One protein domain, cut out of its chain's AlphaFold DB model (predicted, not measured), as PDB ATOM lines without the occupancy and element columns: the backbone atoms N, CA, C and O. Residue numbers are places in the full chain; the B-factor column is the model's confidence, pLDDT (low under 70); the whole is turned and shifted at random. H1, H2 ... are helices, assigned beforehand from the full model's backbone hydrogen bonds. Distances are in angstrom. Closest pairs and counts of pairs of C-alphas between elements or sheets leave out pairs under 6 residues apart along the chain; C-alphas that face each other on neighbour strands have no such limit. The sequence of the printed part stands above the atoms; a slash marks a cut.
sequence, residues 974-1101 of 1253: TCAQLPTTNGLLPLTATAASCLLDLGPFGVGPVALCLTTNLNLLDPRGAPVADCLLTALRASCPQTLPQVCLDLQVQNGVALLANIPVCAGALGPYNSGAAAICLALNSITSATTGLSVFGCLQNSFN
ATOM      1  N   THR A 974     202.836 204.808 109.601       81.44
ATOM      2  CA  THR A 974     203.735 203.699 109.949       81.44
ATOM      3  C   THR A 974     203.296 202.915 111.188       81.44
ATOM      4  O   THR A 974     203.643 201.738 111.300       81.44
ATOM      5  N   CYS A 975     202.446 203.471 112.067       83.56
ATOM      6  CA  CYS A 975     201.861 202.709 113.177       83.56
ATOM      7  C   CYS A 975     201.054 201.496 112.688       83.56
ATOM      8  O   CYS A 975     201.002 200.475 113.373       83.56
ATOM      9  N   ALA A 976     200.460 201.569 111.490       84.94
ATOM     10  CA  ALA A 976     199.744 200.446 110.882       84.94
ATOM     11  C   ALA A 976     200.663 199.260 110.511       84.94
ATOM     12  O   ALA A 976     200.163 198.160 110.281       84.94
ATOM     13  N   GLN A 977     201.989 199.452 110.487       84.88
ATOM     14  CA  GLN A 977     202.982 198.395 110.250       84.88
ATOM     15  C   GLN A 977     203.481 197.731 111.545       84.88
ATOM     16  O   GLN A 977     204.137 196.690 111.489       84.88
ATOM     17  N   LEU A 978     203.164 198.272 112.728       84.06
ATOM     18  CA  LEU A 978     203.549 197.652 114.004       84.06
ATOM     19  C   LEU A 978     203.049 196.195 114.151       84.06
ATOM     20  O   LEU A 978     203.863 195.356 114.529       84.06
ATOM     21  N   PRO A 979     201.798 195.819 113.800       84.12
ATOM     22  CA  PRO A 979     201.324 194.437 113.942       84.12
ATOM     23  C   PRO A 979     202.139 193.386 113.172       84.12
ATOM     24  O   PRO A 979     202.199 192.230 113.590       84.12
ATOM     25  N   THR A 980     202.758 193.777 112.056       85.19
ATOM     26  CA  THR A 980     203.562 192.913 111.174       85.19
ATOM     27  C   THR A 980     205.072 193.052 111.398       85.19
ATOM     28  O   THR A 980     205.839 192.193 110.957       85.19
ATOM     29  N   THR A 981     205.514 194.085 112.121       85.81
ATOM     30  CA  THR A 981     206.931 194.343 112.408       85.81
ATOM     31  C   THR A 981     207.454 193.408 113.500       85.81
ATOM     32  O   THR A 981     206.893 193.316 114.593       85.81
ATOM     33  N   ASN A 982     208.554 192.710 113.208       81.19
ATOM     34  CA  ASN A 982     209.203 191.757 114.108       81.19
ATOM     35  C   ASN A 982     210.729 191.952 114.086       81.19
ATOM     36  O   ASN A 982     211.313 192.160 113.024       81.19
ATOM     37  N   GLY A 983     211.369 191.839 115.250       78.94
ATOM     38  CA  GLY A 983     212.795 192.110 115.461       78.94
ATOM     39  C   GLY A 983     213.038 193.492 116.077       78.94
ATOM     40  O   GLY A 983     212.366 194.459 115.737       78.94
ATOM     41  N   LEU A 984     214.005 193.594 116.995       77.81
ATOM     42  CA  LEU A 984     214.175 194.789 117.836       77.81
ATOM     43  C   LEU A 984     214.567 196.046 117.038       77.81
ATOM     44  O   LEU A 984     214.017 197.109 117.287       77.81
ATOM     45  N   LEU A 985     215.468 195.911 116.057       78.06
ATOM     46  CA  LEU A 985     215.937 197.007 115.194       78.06
ATOM     47  C   LEU A 985     214.841 197.614 114.294       78.06
ATOM     48  O   LEU A 985     214.675 198.833 114.327       78.06
ATOM     49  N   PRO A 986     214.066 196.838 113.505       81.06
ATOM     50  CA  PRO A 986     212.951 197.417 112.761       81.06
ATOM     51  C   PRO A 986     211.841 197.905 113.701       81.06
ATOM     52  O   PRO A 986     211.246 198.940 113.427       81.06
ATOM     53  N   LEU A 987     211.596 197.236 114.836       82.00
ATOM     54  CA  LEU A 987     210.556 197.658 115.776       82.00
ATOM     55  C   LEU A 987     210.858 199.013 116.437       82.00
ATOM     56  O   LEU A 987     209.936 199.813 116.571       82.00
ATOM     57  N   THR A 988     212.108 199.317 116.802       80.88
ATOM     58  CA  THR A 988     212.464 200.652 117.322       80.88
ATOM     59  C   THR A 988     212.379 201.734 116.246       80.88
ATOM     60  O   THR A 988     211.899 202.829 116.538       80.88
ATOM     61  N   ALA A 989     212.757 201.433 114.999       82.00
ATOM     62  CA  ALA A 989     212.601 202.360 113.877       82.00
ATOM     63  C   ALA A 989     211.117 202.669 113.585       82.00
ATOM     64  O   ALA A 989     210.732 203.836 113.525       82.00
ATOM     65  N   THR A 990     210.267 201.639 113.484       86.69
ATOM     66  CA  THR A 990     208.817 201.793 113.266       86.69
ATOM     67  C   THR A 990     208.109 202.419 114.471       86.69
ATOM     68  O   THR A 990     207.134 203.144 114.293       86.69
ATOM     69  N   ALA A 991     208.590 202.203 115.700       83.19
ATOM     70  CA  ALA A 991     208.072 202.891 116.883       83.19
ATOM     71  C   ALA A 991     208.389 204.399 116.859       83.19
ATOM     72  O   ALA A 991     207.514 205.209 117.165       83.19
ATOM     73  N   ALA A 992     209.604 204.783 116.450       82.50
ATOM     74  CA  ALA A 992     209.996 206.186 116.326       82.50
ATOM     75  C   ALA A 992     209.207 206.916 115.223       82.50
ATOM     76  O   ALA A 992     208.704 208.012 115.464       82.50
ATOM     77  N   SER A 993     209.028 206.302 114.046       83.00
ATOM     78  CA  SER A 993     208.192 206.885 112.986       83.00
ATOM     79  C   SER A 993     206.709 206.927 113.374       83.00
ATOM     80  O   SER A 993     206.042 207.926 113.125       83.00
ATOM     81  N   CYS A 994     206.204 205.905 114.073       86.94
ATOM     82  CA  CYS A 994     204.829 205.892 114.575       86.94
ATOM     83  C   CYS A 994     204.567 207.023 115.585       86.94
ATOM     84  O   CYS A 994     203.494 207.624 115.576       86.94
ATOM     85  N   LEU A 995     205.548 207.362 116.429       84.38
ATOM     86  CA  LEU A 995     205.431 208.494 117.351       84.38
ATOM     87  C   LEU A 995     205.277 209.833 116.603       84.38
ATOM     88  O   LEU A 995     204.518 210.691 117.053       84.38
ATOM     89  N   LEU A 996     205.938 209.988 115.449       82.56
ATOM     90  CA  LEU A 996     205.776 211.152 114.568       82.56
ATOM     91  C   LEU A 996     204.399 211.152 113.878       82.56
ATOM     92  O   LEU A 996     203.719 212.176 113.898       82.56
ATOM     93  N   ASP A 997     203.947 210.008 113.351       82.56
ATOM     94  CA  ASP A 997     202.629 209.862 112.699       82.56
ATOM     95  C   ASP A 997     201.440 210.057 113.662       82.56
ATOM     96  O   ASP A 997     200.344 210.436 113.243       82.56
ATOM     97  N   LEU A 998     201.631 209.802 114.961       82.75
ATOM     98  CA  LEU A 998     200.653 210.109 116.013       82.75
ATOM     99  C   LEU A 998     200.622 211.600 116.382       82.75
ATOM    100  O   LEU A 998     199.610 212.068 116.914       82.75
ATOM    101  N   GLY A 999     201.704 212.343 116.130       83.62
ATOM    102  CA  GLY A 999     201.829 213.771 116.418       83.62
ATOM    103  C   GLY A 999     201.345 214.144 117.832       83.62
ATOM    104  O   GLY A 999     201.825 213.571 118.813       83.62
ATOM    105  N   PRO A1000     200.367 215.062 117.983       79.81
ATOM    106  CA  PRO A1000     199.880 215.498 119.297       79.81
ATOM    107  C   PRO A1000     199.164 214.396 120.097       79.81
ATOM    108  O   PRO A1000     198.976 214.545 121.302       79.81
ATOM    109  N   PHE A1001     198.779 213.282 119.463       82.12
ATOM    110  CA  PHE A1001     198.167 212.130 120.133       82.12
ATOM    111  C   PHE A1001     199.208 211.137 120.681       82.12
ATOM    112  O   PHE A1001     198.847 210.224 121.423       82.12
ATOM    113  N   GLY A1002     200.497 211.315 120.369       80.44
ATOM    114  CA  GLY A1002     201.605 210.454 120.801       80.44
ATOM    115  C   GLY A1002     202.055 210.649 122.254       80.44
ATOM    116  O   GLY A1002     203.223 210.430 122.555       80.44
ATOM    117  N   VAL A1003     201.174 211.088 123.159       79.75
ATOM    118  CA  VAL A1003     201.512 211.488 124.542       79.75
ATOM    119  C   VAL A1003     200.850 210.599 125.606       79.75
ATOM    120  O   VAL A1003     199.926 209.832 125.331       79.75
ATOM    121  N   GLY A1004     201.327 210.680 126.852       83.12
ATOM    122  CA  GLY A1004     200.713 209.995 127.997       83.12
ATOM    123  C   GLY A1004     200.679 208.461 127.848       83.12
ATOM    124  O   GLY A1004     201.706 207.866 127.516       83.12
ATOM    125  N   PRO A1005     199.528 207.790 128.075       78.81
ATOM    126  CA  PRO A1005     199.396 206.339 127.902       78.81
ATOM    127  C   PRO A1005     199.802 205.824 126.512       78.81
ATOM    128  O   PRO A1005     200.300 204.706 126.398       78.81
ATOM    129  N   VAL A1006     199.642 206.640 125.465       84.69
ATOM    130  CA  VAL A1006     200.013 206.286 124.085       84.69
ATOM    131  C   VAL A1006     201.544 206.248 123.929       84.69
ATOM    132  O   VAL A1006     202.084 205.290 123.377       84.69
ATOM    133  N   ALA A1007     202.258 207.219 124.514       83.25
ATOM    134  CA  ALA A1007     203.727 207.234 124.569       83.25
ATOM    135  C   ALA A1007     204.301 206.051 125.370       83.25
ATOM    136  O   ALA A1007     205.327 205.472 125.004       83.25
ATOM    137  N   LEU A1008     203.627 205.670 126.461       83.38
ATOM    138  CA  LEU A1008     204.014 204.519 127.280       83.38
ATOM    139  C   LEU A1008     203.958 203.214 126.476       83.38
ATOM    140  O   LEU A1008     204.895 202.422 126.551       83.38
ATOM    141  N   CYS A1009     202.938 203.011 125.636       85.06
ATOM    142  CA  CYS A1009     202.867 201.824 124.779       85.06
ATOM    143  C   CYS A1009     204.093 201.663 123.865       85.06
ATOM    144  O   CYS A1009     204.617 200.556 123.751       85.06
ATOM    145  N   LEU A1010     204.594 202.757 123.282       82.25
ATOM    146  CA  LEU A1010     205.765 202.759 122.395       82.25
ATOM    147  C   LEU A1010     207.113 202.607 123.120       82.25
ATOM    148  O   LEU A1010     208.112 202.320 122.468       82.25
ATOM    149  N   THR A1011     207.159 202.787 124.443       75.75
ATOM    150  CA  THR A1011     208.415 202.825 125.216       75.75
ATOM    151  C   THR A1011     208.569 201.670 126.206       75.75
ATOM    152  O   THR A1011     209.677 201.166 126.367       75.75
ATOM    153  N   THR A1012     207.490 201.195 126.841       70.44
ATOM    154  CA  THR A1012     207.562 200.139 127.874       70.44
ATOM    155  C   THR A1012     207.214 198.736 127.375       70.44
ATOM    156  O   THR A1012     207.563 197.762 128.038       70.44
ATOM    157  N   ASN A1013     206.587 198.597 126.199       64.88
ATOM    158  CA  ASN A1013     206.227 197.291 125.619       64.88
ATOM    159  C   ASN A1013     207.260 196.762 124.603       64.88
ATOM    160  O   ASN A1013     207.047 195.716 123.989       64.88
ATOM    161  N   LEU A1014     208.402 197.444 124.447       70.88
ATOM    162  CA  LEU A1014     209.539 196.992 123.637       70.88
ATOM    163  C   LEU A1014     210.318 195.877 124.360       70.88
ATOM    164  O   LEU A1014     211.436 196.066 124.839       70.88
ATOM    165  N   ASN A1015     209.703 194.699 124.466       67.31
ATOM    166  CA  ASN A1015     210.290 193.551 125.148       67.31
ATOM    167  C   ASN A1015     211.508 193.002 124.381       67.31
ATOM    168  O   ASN A1015     211.366 192.401 123.315       67.31
ATOM    169  N   LEU A1016     212.700 193.129 124.973       61.34
ATOM    170  CA  LEU A1016     213.955 192.591 124.427       61.34
ATOM    171  C   LEU A1016     213.952 191.058 124.249       61.34
ATOM    172  O   LEU A1016     214.784 190.539 123.510       61.34
ATOM    173  N   LEU A1017     213.040 190.337 124.917       60.00
ATOM    174  CA  LEU A1017     212.949 188.871 124.890       60.00
ATOM    175  C   LEU A1017     211.909 188.319 123.895       60.00
ATOM    176  O   LEU A1017     211.969 187.136 123.572       60.00
ATOM    177  N   ASP A1018     210.977 189.141 123.396       68.50
ATOM    178  CA  ASP A1018     210.035 188.765 122.326       68.50
ATOM    179  C   ASP A1018     209.659 190.011 121.491       68.50
ATOM    180  O   ASP A1018     208.637 190.653 121.747       68.50
ATOM    181  N   PRO A1019     210.508 190.415 120.526       72.69
ATOM    182  CA  PRO A1019     210.414 191.715 119.861       72.69
ATOM    183  C   PRO A1019     209.375 191.711 118.727       72.69
ATOM    184  O   PRO A1019     209.724 191.764 117.544       72.69
ATOM    185  N   ARG A1020     208.088 191.641 119.081       80.88
ATOM    186  CA  ARG A1020     206.949 191.725 118.149       80.88
ATOM    187  C   ARG A1020     206.217 193.048 118.334       80.88
ATOM    188  O   ARG A1020     205.924 193.430 119.464       80.88
ATOM    189  N   GLY A1021     205.843 193.715 117.246       80.75
ATOM    190  CA  GLY A1021     205.059 194.951 117.322       80.75
ATOM    191  C   GLY A1021     203.552 194.750 117.523       80.75
ATOM    192  O   GLY A1021     202.856 195.704 117.855       80.75
ATOM    193  N   ALA A1022     203.032 193.522 117.412       84.31
ATOM    194  CA  ALA A1022     201.630 193.201 117.705       84.31
ATOM    195  C   ALA A1022     201.151 193.626 119.119       84.31
ATOM    196  O   ALA A1022     200.158 194.349 119.189       84.31
ATOM    197  N   PRO A1023     201.827 193.276 120.238       84.50
ATOM    198  CA  PRO A1023     201.450 193.779 121.566       84.50
ATOM    199  C   PRO A1023     201.606 195.303 121.710       84.50
ATOM    200  O   PRO A1023     200.818 195.930 122.413       84.50
ATOM    201  N   VAL A1024     202.569 195.922 121.013       84.44
ATOM    202  CA  VAL A1024     202.734 197.389 120.990       84.44
ATOM    203  C   VAL A1024     201.524 198.051 120.315       84.44
ATOM    204  O   VAL A1024     200.966 199.010 120.846       84.44
ATOM    205  N   ALA A1025     201.067 197.502 119.188       86.31
ATOM    206  CA  ALA A1025     199.892 197.970 118.457       86.31
ATOM    207  C   ALA A1025     198.577 197.774 119.237       86.31
ATOM    208  O   ALA A1025     197.723 198.662 119.221       86.31
ATOM    209  N   ASP A1026     198.415 196.654 119.946       87.81
ATOM    210  CA  ASP A1026     197.226 196.391 120.773       87.81
ATOM    211  C   ASP A1026     197.183 197.287 122.026       87.81
ATOM    212  O   ASP A1026     196.132 197.838 122.372       87.81
ATOM    213  N   CYS A1027     198.347 197.548 122.641       88.69
ATOM    214  CA  CYS A1027     198.493 198.574 123.674       88.69
ATOM    215  C   CYS A1027     198.082 199.952 123.135       88.69
ATOM    216  O   CYS A1027     197.236 200.609 123.741       88.69
ATOM    217  N   LEU A1028     198.613 200.375 121.979       87.69
ATOM    218  CA  LEU A1028     198.283 201.665 121.360       87.69
ATOM    219  C   LEU A1028     196.783 201.808 121.073       87.69
ATOM    220  O   LEU A1028     196.184 202.818 121.440       87.69
ATOM    221  N   LEU A1029     196.152 200.793 120.475       86.69
ATOM    222  CA  LEU A1029     194.707 200.793 120.216       86.69
ATOM    223  C   LEU A1029     193.886 200.842 121.513       86.69
ATOM    224  O   LEU A1029     192.843 201.496 121.554       86.69
ATOM    225  N   THR A1030     194.353 200.196 122.580       86.56
ATOM    226  CA  THR A1030     193.713 200.243 123.902       86.56
ATOM    227  C   THR A1030     193.866 201.620 124.557       86.56
ATOM    228  O   THR A1030     192.879 202.183 125.036       86.56
ATOM    229  N   ALA A1031     195.064 202.209 124.516       86.62
ATOM    230  CA  ALA A1031     195.357 203.538 125.047       86.62
ATOM    231  C   ALA A1031     194.594 204.649 124.305       86.62
ATOM    232  O   ALA A1031     194.025 205.531 124.949       86.62
ATOM    233  N   LEU A1032     194.517 204.584 122.972       85.75
ATOM    234  CA  LEU A1032     193.737 205.524 122.157       85.75
ATOM    235  C   LEU A1032     192.231 205.404 122.443       85.75
ATOM    236  O   LEU A1032     191.568 206.411 122.660       85.75
ATOM    237  N   ARG A1033     191.676 204.188 122.549       81.94
ATOM    238  CA  ARG A1033     190.259 204.004 122.935       81.94
ATOM    239  C   ARG A1033     189.957 204.554 124.333       81.94
ATOM    240  O   ARG A1033     188.915 205.173 124.522       81.94
ATOM    241  N   ALA A1034     190.868 204.367 125.290       78.50
ATOM    242  CA  ALA A1034     190.742 204.924 126.639       78.50
ATOM    243  C   ALA A1034     190.869 206.462 126.680       78.50
ATOM    244  O   ALA A1034     190.334 207.091 127.589       78.50
ATOM    245  N   SER A1035     191.541 207.062 125.693       81.12
ATOM    246  CA  SER A1035     191.825 208.504 125.613       81.12
ATOM    247  C   SER A1035     190.862 209.269 124.692       81.12
ATOM    248  O   SER A1035     191.207 210.348 124.212       81.12
ATOM    249  N   CYS A1036     189.672 208.722 124.403       79.38
ATOM    250  CA  CYS A1036     188.765 209.321 123.424       79.38
ATOM    251  C   CYS A1036     188.353 210.766 123.787       79.38
ATOM    252  O   CYS A1036     187.876 211.002 124.906       79.38
ATOM    253  N   PRO A1037     188.458 211.730 122.849       76.25
ATOM    254  CA  PRO A1037     188.075 213.117 123.090       76.25
ATOM    255  C   PRO A1037     186.581 213.251 123.422       76.25
ATOM    256  O   PRO A1037     185.712 212.825 122.667       76.25
ATOM    257  N   GLN A1038     186.283 213.897 124.552       75.25
ATOM    258  CA  GLN A1038     184.911 214.161 125.016       75.25
ATOM    259  C   GLN A1038     184.290 215.430 124.388       75.25
ATOM    260  O   GLN A1038     183.180 215.822 124.733       75.25
ATOM    261  N   THR A1039     185.017 216.097 123.487       78.81
ATOM    262  CA  THR A1039     184.601 217.293 122.739       78.81
ATOM    263  C   THR A1039     185.234 217.264 121.346       78.81
ATOM    264  O   THR A1039     186.326 216.723 121.174       78.81
ATOM    265  N   LEU A1040     184.558 217.828 120.342       79.75
ATOM    266  CA  LEU A1040     185.133 217.987 119.002       79.75
ATOM    267  C   LEU A1040     186.143 219.154 118.972       79.75
ATOM    268  O   LEU A1040     185.900 220.166 119.630       79.75
ATOM    269  N   PRO A1041     187.223 219.074 118.167       83.62
ATOM    270  CA  PRO A1041     188.074 220.227 117.870       83.62
ATOM    271  C   PRO A1041     187.274 221.381 117.248       83.62
ATOM    272  O   PRO A1041     186.321 221.138 116.503       83.62
ATOM    273  N   GLN A1042     187.694 222.631 117.478       80.69
ATOM    274  CA  GLN A1042     186.967 223.817 116.997       80.69
ATOM    275  C   GLN A1042     186.728 223.794 115.477       80.69
ATOM    276  O   GLN A1042     185.600 223.978 115.039       80.69
ATOM    277  N   VAL A1043     187.728 223.397 114.681       84.94
ATOM    278  CA  VAL A1043     187.600 223.258 113.215       84.94
ATOM    279  C   VAL A1043     186.538 222.242 112.758       84.94
ATOM    280  O   VAL A1043     186.100 222.283 111.611       84.94
ATOM    281  N   CYS A1044     186.105 221.332 113.637       86.44
ATOM    282  CA  CYS A1044     184.983 220.423 113.396       86.44
ATOM    283  C   CYS A1044     183.642 220.984 113.901       86.44
ATOM    284  O   CYS A1044     182.599 220.616 113.364       86.44
ATOM    285  N   LEU A1045     183.648 221.872 114.902       85.19
ATOM    286  CA  LEU A1045     182.475 222.645 115.333       85.19
ATOM    287  C   LEU A1045     182.100 223.699 114.279       85.19
ATOM    288  O   LEU A1045     180.931 223.814 113.915       85.19
ATOM    289  N   ASP A1046     183.094 224.384 113.708       83.06
ATOM    290  CA  ASP A1046     182.921 225.425 112.685       83.06
ATOM    291  C   ASP A1046     182.269 224.900 111.389       83.06
ATOM    292  O   ASP A1046     181.692 225.672 110.617       83.06
ATOM    293  N   LEU A1047     182.283 223.575 111.165       83.75
ATOM    294  CA  LEU A1047     181.529 222.934 110.084       83.75
ATOM    295  C   LEU A1047     180.023 223.216 110.177       83.75
ATOM    296  O   LEU A1047     179.394 223.322 109.129       83.75
ATOM    297  N   GLN A1048     179.440 223.384 111.374       83.44
ATOM    298  CA  GLN A1048     177.999 223.647 111.552       83.44
ATOM    299  C   GLN A1048     177.477 224.807 110.689       83.44
ATOM    300  O   GLN A1048     176.337 224.765 110.225       83.44
ATOM    301  N   VAL A1049     178.304 225.842 110.502       81.50
ATOM    302  CA  VAL A1049     177.928 227.111 109.860       81.50
ATOM    303  C   VAL A1049     178.129 227.080 108.335       81.50
ATOM    304  O   VAL A1049     177.659 227.965 107.621       81.50
ATOM    305  N   GLN A1050     178.813 226.055 107.819       81.44
ATOM    306  CA  GLN A1050     179.166 225.910 106.405       81.44
ATOM    307  C   GLN A1050     178.148 225.043 105.654       81.44
ATOM    308  O   GLN A1050     177.519 224.157 106.231       81.44
ATOM    309  N   ASN A1051     177.977 225.272 104.347       81.69
ATOM    310  CA  ASN A1051     177.037 224.517 103.507       81.69
ATOM    311  C   ASN A1051     177.571 224.335 102.073       81.69
ATOM    312  O   ASN A1051     178.296 225.190 101.558       81.69
ATOM    313  N   GLY A1052     177.199 223.230 101.417       75.12
ATOM    314  CA  GLY A1052     177.573 222.937 100.031       75.12
ATOM    315  C   GLY A1052     179.090 222.913  99.802       75.12
ATOM    316  O   GLY A1052     179.834 222.293 100.557       75.12
ATOM    317  N   VAL A1053     179.566 223.607  98.762       73.50
ATOM    318  CA  VAL A1053     180.987 223.607  98.348       73.50
ATOM    319  C   VAL A1053     181.972 224.109  99.413       73.50
ATOM    320  O   VAL A1053     183.143 223.746  99.355       73.50
ATOM    321  N   ALA A1054     181.525 224.862 100.425       73.88
ATOM    322  CA  ALA A1054     182.386 225.275 101.539       73.88
ATOM    323  C   ALA A1054     182.838 224.091 102.426       73.88
ATOM    324  O   ALA A1054     183.907 224.145 103.033       73.88
ATOM    325  N   LEU A1055     182.073 222.990 102.467       80.94
ATOM    326  CA  LEU A1055     182.469 221.773 103.190       80.94
ATOM    327  C   LEU A1055     183.709 221.119 102.569       80.94
ATOM    328  O   LEU A1055     184.509 220.542 103.299       80.94
ATOM    329  N   LEU A1056     183.881 221.208 101.245       77.25
ATOM    330  CA  LEU A1056     184.951 220.511 100.520       77.25
ATOM    331  C   LEU A1056     186.357 220.984 100.923       77.25
ATOM    332  O   LEU A1056     187.289 220.186 100.901       77.25
ATOM    333  N   ALA A1057     186.497 222.250 101.330       78.25
ATOM    334  CA  ALA A1057     187.748 222.796 101.859       78.25
ATOM    335  C   ALA A1057     187.949 222.477 103.353       78.25
ATOM    336  O   ALA A1057     189.059 222.161 103.775       78.25
ATOM    337  N   ASN A1058     186.878 222.520 104.156       81.00
ATOM    338  CA  ASN A1058     186.989 222.482 105.619       81.00
ATOM    339  C   ASN A1058     186.932 221.061 106.210       81.00
ATOM    340  O   ASN A1058     187.471 220.821 107.292       81.00
ATOM    341  N   ILE A1059     186.325 220.093 105.517       84.25
ATOM    342  CA  ILE A1059     186.276 218.692 105.970       84.25
ATOM    343  C   ILE A1059     187.661 218.035 106.045       84.25
ATOM    344  O   ILE A1059     187.925 217.406 107.068       84.25
ATOM    345  N   PRO A1060     188.586 218.220 105.079       84.56
ATOM    346  CA  PRO A1060     189.974 217.776 105.224       84.56
ATOM    347  C   PRO A1060     190.677 218.347 106.469       84.56
ATOM    348  O   PRO A1060     191.444 217.637 107.118       84.56
ATOM    349  N   VAL A1061     190.374 219.593 106.854       84.94
ATOM    350  CA  VAL A1061     190.949 220.244 108.049       84.94
ATOM    351  C   VAL A1061     190.406 219.614 109.338       84.94
ATOM    352  O   VAL A1061     191.183 219.268 110.228       84.94
ATOM    353  N   CYS A1062     189.092 219.380 109.423       88.00
ATOM    354  CA  CYS A1062     188.491 218.643 110.541       88.00
ATOM    355  C   CYS A1062     188.995 217.186 110.621       88.00
ATOM    356  O   CYS A1062     189.344 216.707 111.700       88.00
ATOM    357  N   ALA A1063     189.101 216.499 109.481       83.75
ATOM    358  CA  ALA A1063     189.637 215.143 109.388       83.75
ATOM    359  C   ALA A1063     191.086 215.052 109.904       83.75
ATOM    360  O   ALA A1063     191.407 214.125 110.648       83.75
ATOM    361  N   GLY A1064     191.933 216.033 109.571       81.50
ATOM    362  CA  GLY A1064     193.289 216.149 110.113       81.50
ATOM    363  C   GLY A1064     193.307 216.394 111.626       81.50
ATOM    364  O   GLY A1064     194.037 215.717 112.348       81.50
ATOM    365  N   ALA A1065     192.456 217.294 112.130       82.69
ATOM    366  CA  ALA A1065     192.376 217.616 113.559       82.69
ATOM    367  C   ALA A1065     191.833 216.470 114.440       82.69
ATOM    368  O   ALA A1065     192.107 216.442 115.640       82.69
ATOM    369  N   LEU A1066     191.084 215.519 113.869       82.44
ATOM    370  CA  LEU A1066     190.644 214.297 114.561       82.44
ATOM    371  C   LEU A1066     191.710 213.184 114.570       82.44
ATOM    372  O   LEU A1066     191.615 212.268 115.389       82.44
ATOM    373  N   GLY A1067     192.714 213.248 113.689       84.69
ATOM    374  CA  GLY A1067     193.848 212.318 113.641       84.69
ATOM    375  C   GLY A1067     193.436 210.833 113.704       84.69
ATOM    376  O   GLY A1067     192.653 210.386 112.861       84.69
ATOM    377  N   PRO A1068     193.909 210.049 114.698       83.25
ATOM    378  CA  PRO A1068     193.619 208.613 114.805       83.25
ATOM    379  C   PRO A1068     192.134 208.296 115.061       83.25
ATOM    380  O   PRO A1068     191.720 207.145 114.911       83.25
ATOM    381  N   TYR A1069     191.321 209.292 115.433       86.12
ATOM    382  CA  TYR A1069     189.878 209.154 115.661       86.12
ATOM    383  C   TYR A1069     189.028 209.396 114.407       86.12
ATOM    384  O   TYR A1069     187.817 209.171 114.439       86.12
ATOM    385  N   ASN A1070     189.630 209.794 113.281       82.94
ATOM    386  CA  ASN A1070     188.964 209.817 111.978       82.94
ATOM    387  C   ASN A1070     188.861 208.390 111.394       82.94
ATOM    388  O   ASN A1070     189.446 208.071 110.358       82.94
ATOM    389  N   SER A1071     188.168 207.489 112.096       76.12
ATOM    390  CA  SER A1071     187.990 206.093 111.679       76.12
ATOM    391  C   SER A1071     186.591 205.561 112.021       76.12
ATOM    392  O   SER A1071     185.852 206.151 112.811       76.12
ATOM    393  N   GLY A1072     186.186 204.459 111.383       72.81
ATOM    394  CA  GLY A1072     184.855 203.875 111.569       72.81
ATOM    395  C   GLY A1072     183.729 204.852 111.205       72.81
ATOM    396  O   GLY A1072     183.723 205.410 110.110       72.81
ATOM    397  N   ALA A1073     182.785 205.069 112.125       69.19
ATOM    398  CA  ALA A1073     181.637 205.954 111.911       69.19
ATOM    399  C   ALA A1073     182.045 207.411 111.608       69.19
ATOM    400  O   ALA A1073     181.493 208.012 110.689       69.19
ATOM    401  N   ALA A1074     183.073 207.949 112.279       76.19
ATOM    402  CA  ALA A1074     183.526 209.325 112.052       76.19
ATOM    403  C   ALA A1074     184.072 209.539 110.626       76.19
ATOM    404  O   ALA A1074     183.782 210.557 109.998       76.19
ATOM    405  N   ALA A1075     184.781 208.545 110.076       76.44
ATOM    406  CA  ALA A1075     185.269 208.584 108.697       76.44
ATOM    407  C   ALA A1075     184.132 208.529 107.661       76.44
ATOM    408  O   ALA A1075     184.233 209.155 106.610       76.44
ATOM    409  N   ILE A1076     183.026 207.836 107.966       77.31
ATOM    410  CA  ILE A1076     181.822 207.827 107.116       77.31
ATOM    411  C   ILE A1076     181.179 209.224 107.089       77.31
ATOM    412  O   ILE A1076     180.759 209.681 106.029       77.31
ATOM    413  N   CYS A1077     181.165 209.938 108.219       79.75
ATOM    414  CA  CYS A1077     180.645 211.309 108.299       79.75
ATOM    415  C   CYS A1077     181.480 212.343 107.524       79.75
ATOM    416  O   CYS A1077     180.941 213.364 107.102       79.75
ATOM    417  N   LEU A1078     182.781 212.097 107.347       82.75
ATOM    418  CA  LEU A1078     183.727 212.990 106.660       82.75
ATOM    419  C   LEU A1078     184.015 212.553 105.209       82.75
ATOM    420  O   LEU A1078     184.904 213.097 104.552       82.75
ATOM    421  N   ALA A1079     183.266 211.578 104.686       80.62
ATOM    422  CA  ALA A1079     183.490 211.008 103.364       80.62
ATOM    423  C   ALA A1079     183.036 211.965 102.241       80.62
ATOM    424  O   ALA A1079     181.842 212.130 101.974       80.62
ATOM    425  N   LEU A1080     184.008 212.572 101.545       74.81
ATOM    426  CA  LEU A1080     183.792 213.588 100.498       74.81
ATOM    427  C   LEU A1080     182.875 213.129  99.345       74.81
ATOM    428  O   LEU A1080     182.220 213.955  98.716       74.81
ATOM    429  N   ASN A1081     182.784 211.822  99.088       66.12
ATOM    430  CA  ASN A1081     181.915 211.229  98.064       66.12
ATOM    431  C   ASN A1081     180.405 211.310  98.380       66.12
ATOM    432  O   ASN A1081     179.593 210.999  97.512       66.12
ATOM    433  N   SER A1082     180.027 211.711  99.597       57.09
ATOM    434  CA  SER A1082     178.632 211.917 100.021       57.09
ATOM    435  C   SER A1082     178.164 213.380  99.930       57.09
ATOM    436  O   SER A1082     177.006 213.690 100.221       57.09
ATOM    437  N   ILE A1083     179.054 214.298  99.536       69.38
ATOM    438  CA  ILE A1083     178.816 215.741  99.612       69.38
ATOM    439  C   ILE A1083     178.271 216.268  98.285       69.38
ATOM    440  O   ILE A1083     178.853 216.085  97.219       69.38
ATOM    441  N   THR A1084     177.156 216.985  98.371       69.25
ATOM    442  CA  THR A1084     176.501 217.675  97.258       69.25
ATOM    443  C   THR A1084     176.335 219.159  97.592       69.25
ATOM    444  O   THR A1084     176.525 219.579  98.734       69.25
ATOM    445  N   SER A1085     175.899 219.967  96.627       60.75
ATOM    446  CA  SER A1085     175.517 221.367  96.867       60.75
ATOM    447  C   SER A1085     174.360 221.540  97.868       60.75
ATOM    448  O   SER A1085     174.192 222.635  98.396       60.75
ATOM    449  N   ALA A1086     173.600 220.477  98.160       66.00
ATOM    450  CA  ALA A1086     172.538 220.452  99.168       66.00
ATOM    451  C   ALA A1086     172.991 219.911 100.542       66.00
ATOM    452  O   ALA A1086     172.207 219.929 101.491       66.00
ATOM    453  N   THR A1087     174.231 219.425 100.678       74.00
ATOM    454  CA  THR A1087     174.740 218.893 101.951       74.00
ATOM    455  C   THR A1087     175.028 220.038 102.924       74.00
ATOM    456  O   THR A1087     175.846 220.920 102.651       74.00
ATOM    457  N   THR A1088     174.360 220.019 104.080       80.50
ATOM    458  CA  THR A1088     174.539 221.012 105.144       80.50
ATOM    459  C   THR A1088     175.600 220.570 106.146       80.50
ATOM    460  O   THR A1088     175.643 219.401 106.547       80.50
ATOM    461  N   GLY A1089     176.431 221.501 106.611       77.38
ATOM    462  CA  GLY A1089     177.480 221.211 107.591       77.38
ATOM    463  C   GLY A1089     176.939 220.768 108.952       77.38
ATOM    464  O   GLY A1089     177.555 219.947 109.631       77.38
ATOM    465  N   LEU A1090     175.717 221.186 109.297       79.69
ATOM    466  CA  LEU A1090     174.982 220.685 110.460       79.69
ATOM    467  C   LEU A1090     174.687 219.173 110.383       79.69
ATOM    468  O   LEU A1090     174.677 218.512 111.421       79.69
ATOM    469  N   SER A1091     174.486 218.597 109.189       76.31
ATOM    470  CA  SER A1091     174.251 217.148 109.057       76.31
ATOM    471  C   SER A1091     175.541 216.334 109.234       76.31
ATOM    472  O   SER A1091     175.531 215.321 109.935       76.31
ATOM    473  N   VAL A1092     176.670 216.836 108.719       80.38
ATOM    474  CA  VAL A1092     178.019 216.297 108.977       80.38
ATOM    475  C   VAL A1092     178.361 216.380 110.469       80.38
ATOM    476  O   VAL A1092     178.764 215.384 111.068       80.38
ATOM    477  N   PHE A1093     178.116 217.527 111.110       84.56
ATOM    478  CA  PHE A1093     178.331 217.698 112.549       84.56
ATOM    479  C   PHE A1093     177.426 216.788 113.402       84.56
ATOM    480  O   PHE A1093     177.884 216.192 114.377       84.56
ATOM    481  N   GLY A1094     176.154 216.621 113.023       80.19
ATOM    482  CA  GLY A1094     175.237 215.674 113.667       80.19
ATOM    483  C   GLY A1094     175.719 214.224 113.560       80.19
ATOM    484  O   GLY A1094     175.701 213.488 114.547       80.19
ATOM    485  N   CYS A1095     176.223 213.829 112.389       81.69
ATOM    486  CA  CYS A1095     176.834 212.520 112.170       81.69
ATOM    487  C   CYS A1095     178.073 212.310 113.066       81.69
ATOM    488  O   CYS A1095     178.212 211.254 113.691       81.69
ATOM    489  N   LEU A1096     178.938 213.324 113.200       81.88
ATOM    490  CA  LEU A1096     180.116 213.265 114.072       81.88
ATOM    491  C   LEU A1096     179.744 213.157 115.560       81.88
ATOM    492  O   LEU A1096     180.264 212.274 116.238       81.88
ATOM    493  N   GLN A1097     178.807 213.970 116.065       80.75
ATOM    494  CA  GLN A1097     178.315 213.849 117.451       80.75
ATOM    495  C   GLN A1097     177.805 212.435 117.757       80.75
ATOM    496  O   GLN A1097     178.194 211.845 118.766       80.75
ATOM    497  N   ASN A1098     176.998 211.863 116.856       77.25
ATOM    498  CA  ASN A1098     176.490 210.497 116.988       77.25
ATOM    499  C   ASN A1098     177.625 209.455 116.957       77.25
ATOM    500  O   ASN A1098     177.585 208.488 117.712       77.25
ATOM    501  N   SER A1099     178.659 209.670 116.137       72.44
ATOM    502  CA  SER A1099     179.824 208.775 116.020       72.44
ATOM    503  C   SER A1099     180.710 208.749 117.268       72.44
ATOM    504  O   SER A1099     181.318 207.722 117.560       72.44
ATOM    505  N   PHE A1100     180.769 209.855 118.014       76.75
ATOM    506  CA  PHE A1100     181.483 209.951 119.294       76.75
ATOM    507  C   PHE A1100     180.564 209.772 120.521       76.75
ATOM    508  O   PHE A1100     181.041 209.806 121.654       76.75
ATOM    509  N   ASN A1101     179.260 209.547 120.313       68.62
ATOM    510  CA  ASN A1101     178.221 209.478 121.350       68.62
ATOM    511  C   ASN A1101     178.184 210.721 122.275       68.62
ATOM    512  O   ASN A1101     177.937 210.613 123.477       68.62
TER     513      ASN A1101
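This is residues 974 to 1101 of the 1253 residues of an uncharacterized protein of Colletotrichum trifolii (UniProt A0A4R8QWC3). Two small helical lobes stand end to end and make a rod: H1, H2, H3 and H4 form one, with contacts that run round from helix to helix, and H5, H6, H7 and H8 form the other. The lobes are joined by the strand-free link of residues 1035 to 1041 and by the ends of H2 and H6, which meet near the waist. The printed part has 128 residues with eight named helices, H1 to H8 in order along it, and no named strand; the class is all helix. The whole is loose, with a radius of gyration of the C-alphas of 17.4 A, and the C-alphas span 57 by 25 by 19 A.

H1, residues 974 to 980, and H2, residues 984 to 1001, form a helical hairpin at a steep tilt of 40 degrees; their closest C-alphas, of Cys 975 and Cys 994, are 4.6 A apart. H3, residues 1005 to 1012, only just touches H2, with 3 pairs of C-alphas within 8 A, the closest Ala 991 and Leu 1010 at 6.0 A. H4, residues 1021 to 1034, forms a hairpin with H3 at a shallow tilt of 21 degrees, closest at the C-alphas of Val 1006 and Ala 1031, 5.5 A. With residues 1021 to 1025 alone H4 touches H1, closest at the C-alphas of Pro 979 and Ala 1022, 4.0 A. H5, residues 1042 to 1049, is apart from H4 and forms a hairpin with H6, residues 1054 to 1069, closest at the C-alphas of Cys 1044 and Cys 1062, 4.9 A. H2 and H6 touch only at their ends, closest at the C-alphas of Leu 998 and Pro 1068, 7.3 A. H8, residues 1089 to 1100, touches H5 at the C-alphas of Gln 1048 and Leu 1090, 4.4 A, and touches H7, residues 1073 to 1077, at those of Ala 1073 and Ser 1099, 5.3 A. Every O i to N i+4 pair is within hydrogen-bond range in H4, H7 and H8; in range are 12 of 14 in H2, 3 of 4 in H3, 7 of 12 in H6, 0 of 3 in H1 and 1 of 4 in H5, beside O i to N i+3 counts of 3 of 4 in H1 and 3 of 5 in H5.

H1 begins at C-alpha 974, (203.735, 203.699, 109.949), and H8 ends at C-alpha 1100, (181.483, 209.951, 119.294). From first to last C-alpha H2 measures 23.7 A, H6 22.7 A, H4 19.8 A and H8 16.7 A. H2 has a kink of 38 degrees near residue 995, and H6 one of 40 degrees near residue 1063.

The C-alphas farthest apart, of Leu 1017 and Ala 1086, are 57.4 A apart. The printed part has no cut, and the link from H7 to H8, 11 residues, is long. Mean pLDDT of the printed part is 79.7; under 70 are residues 1013, 1015 to 1018, 1073, 1081 to 1086 and 1101.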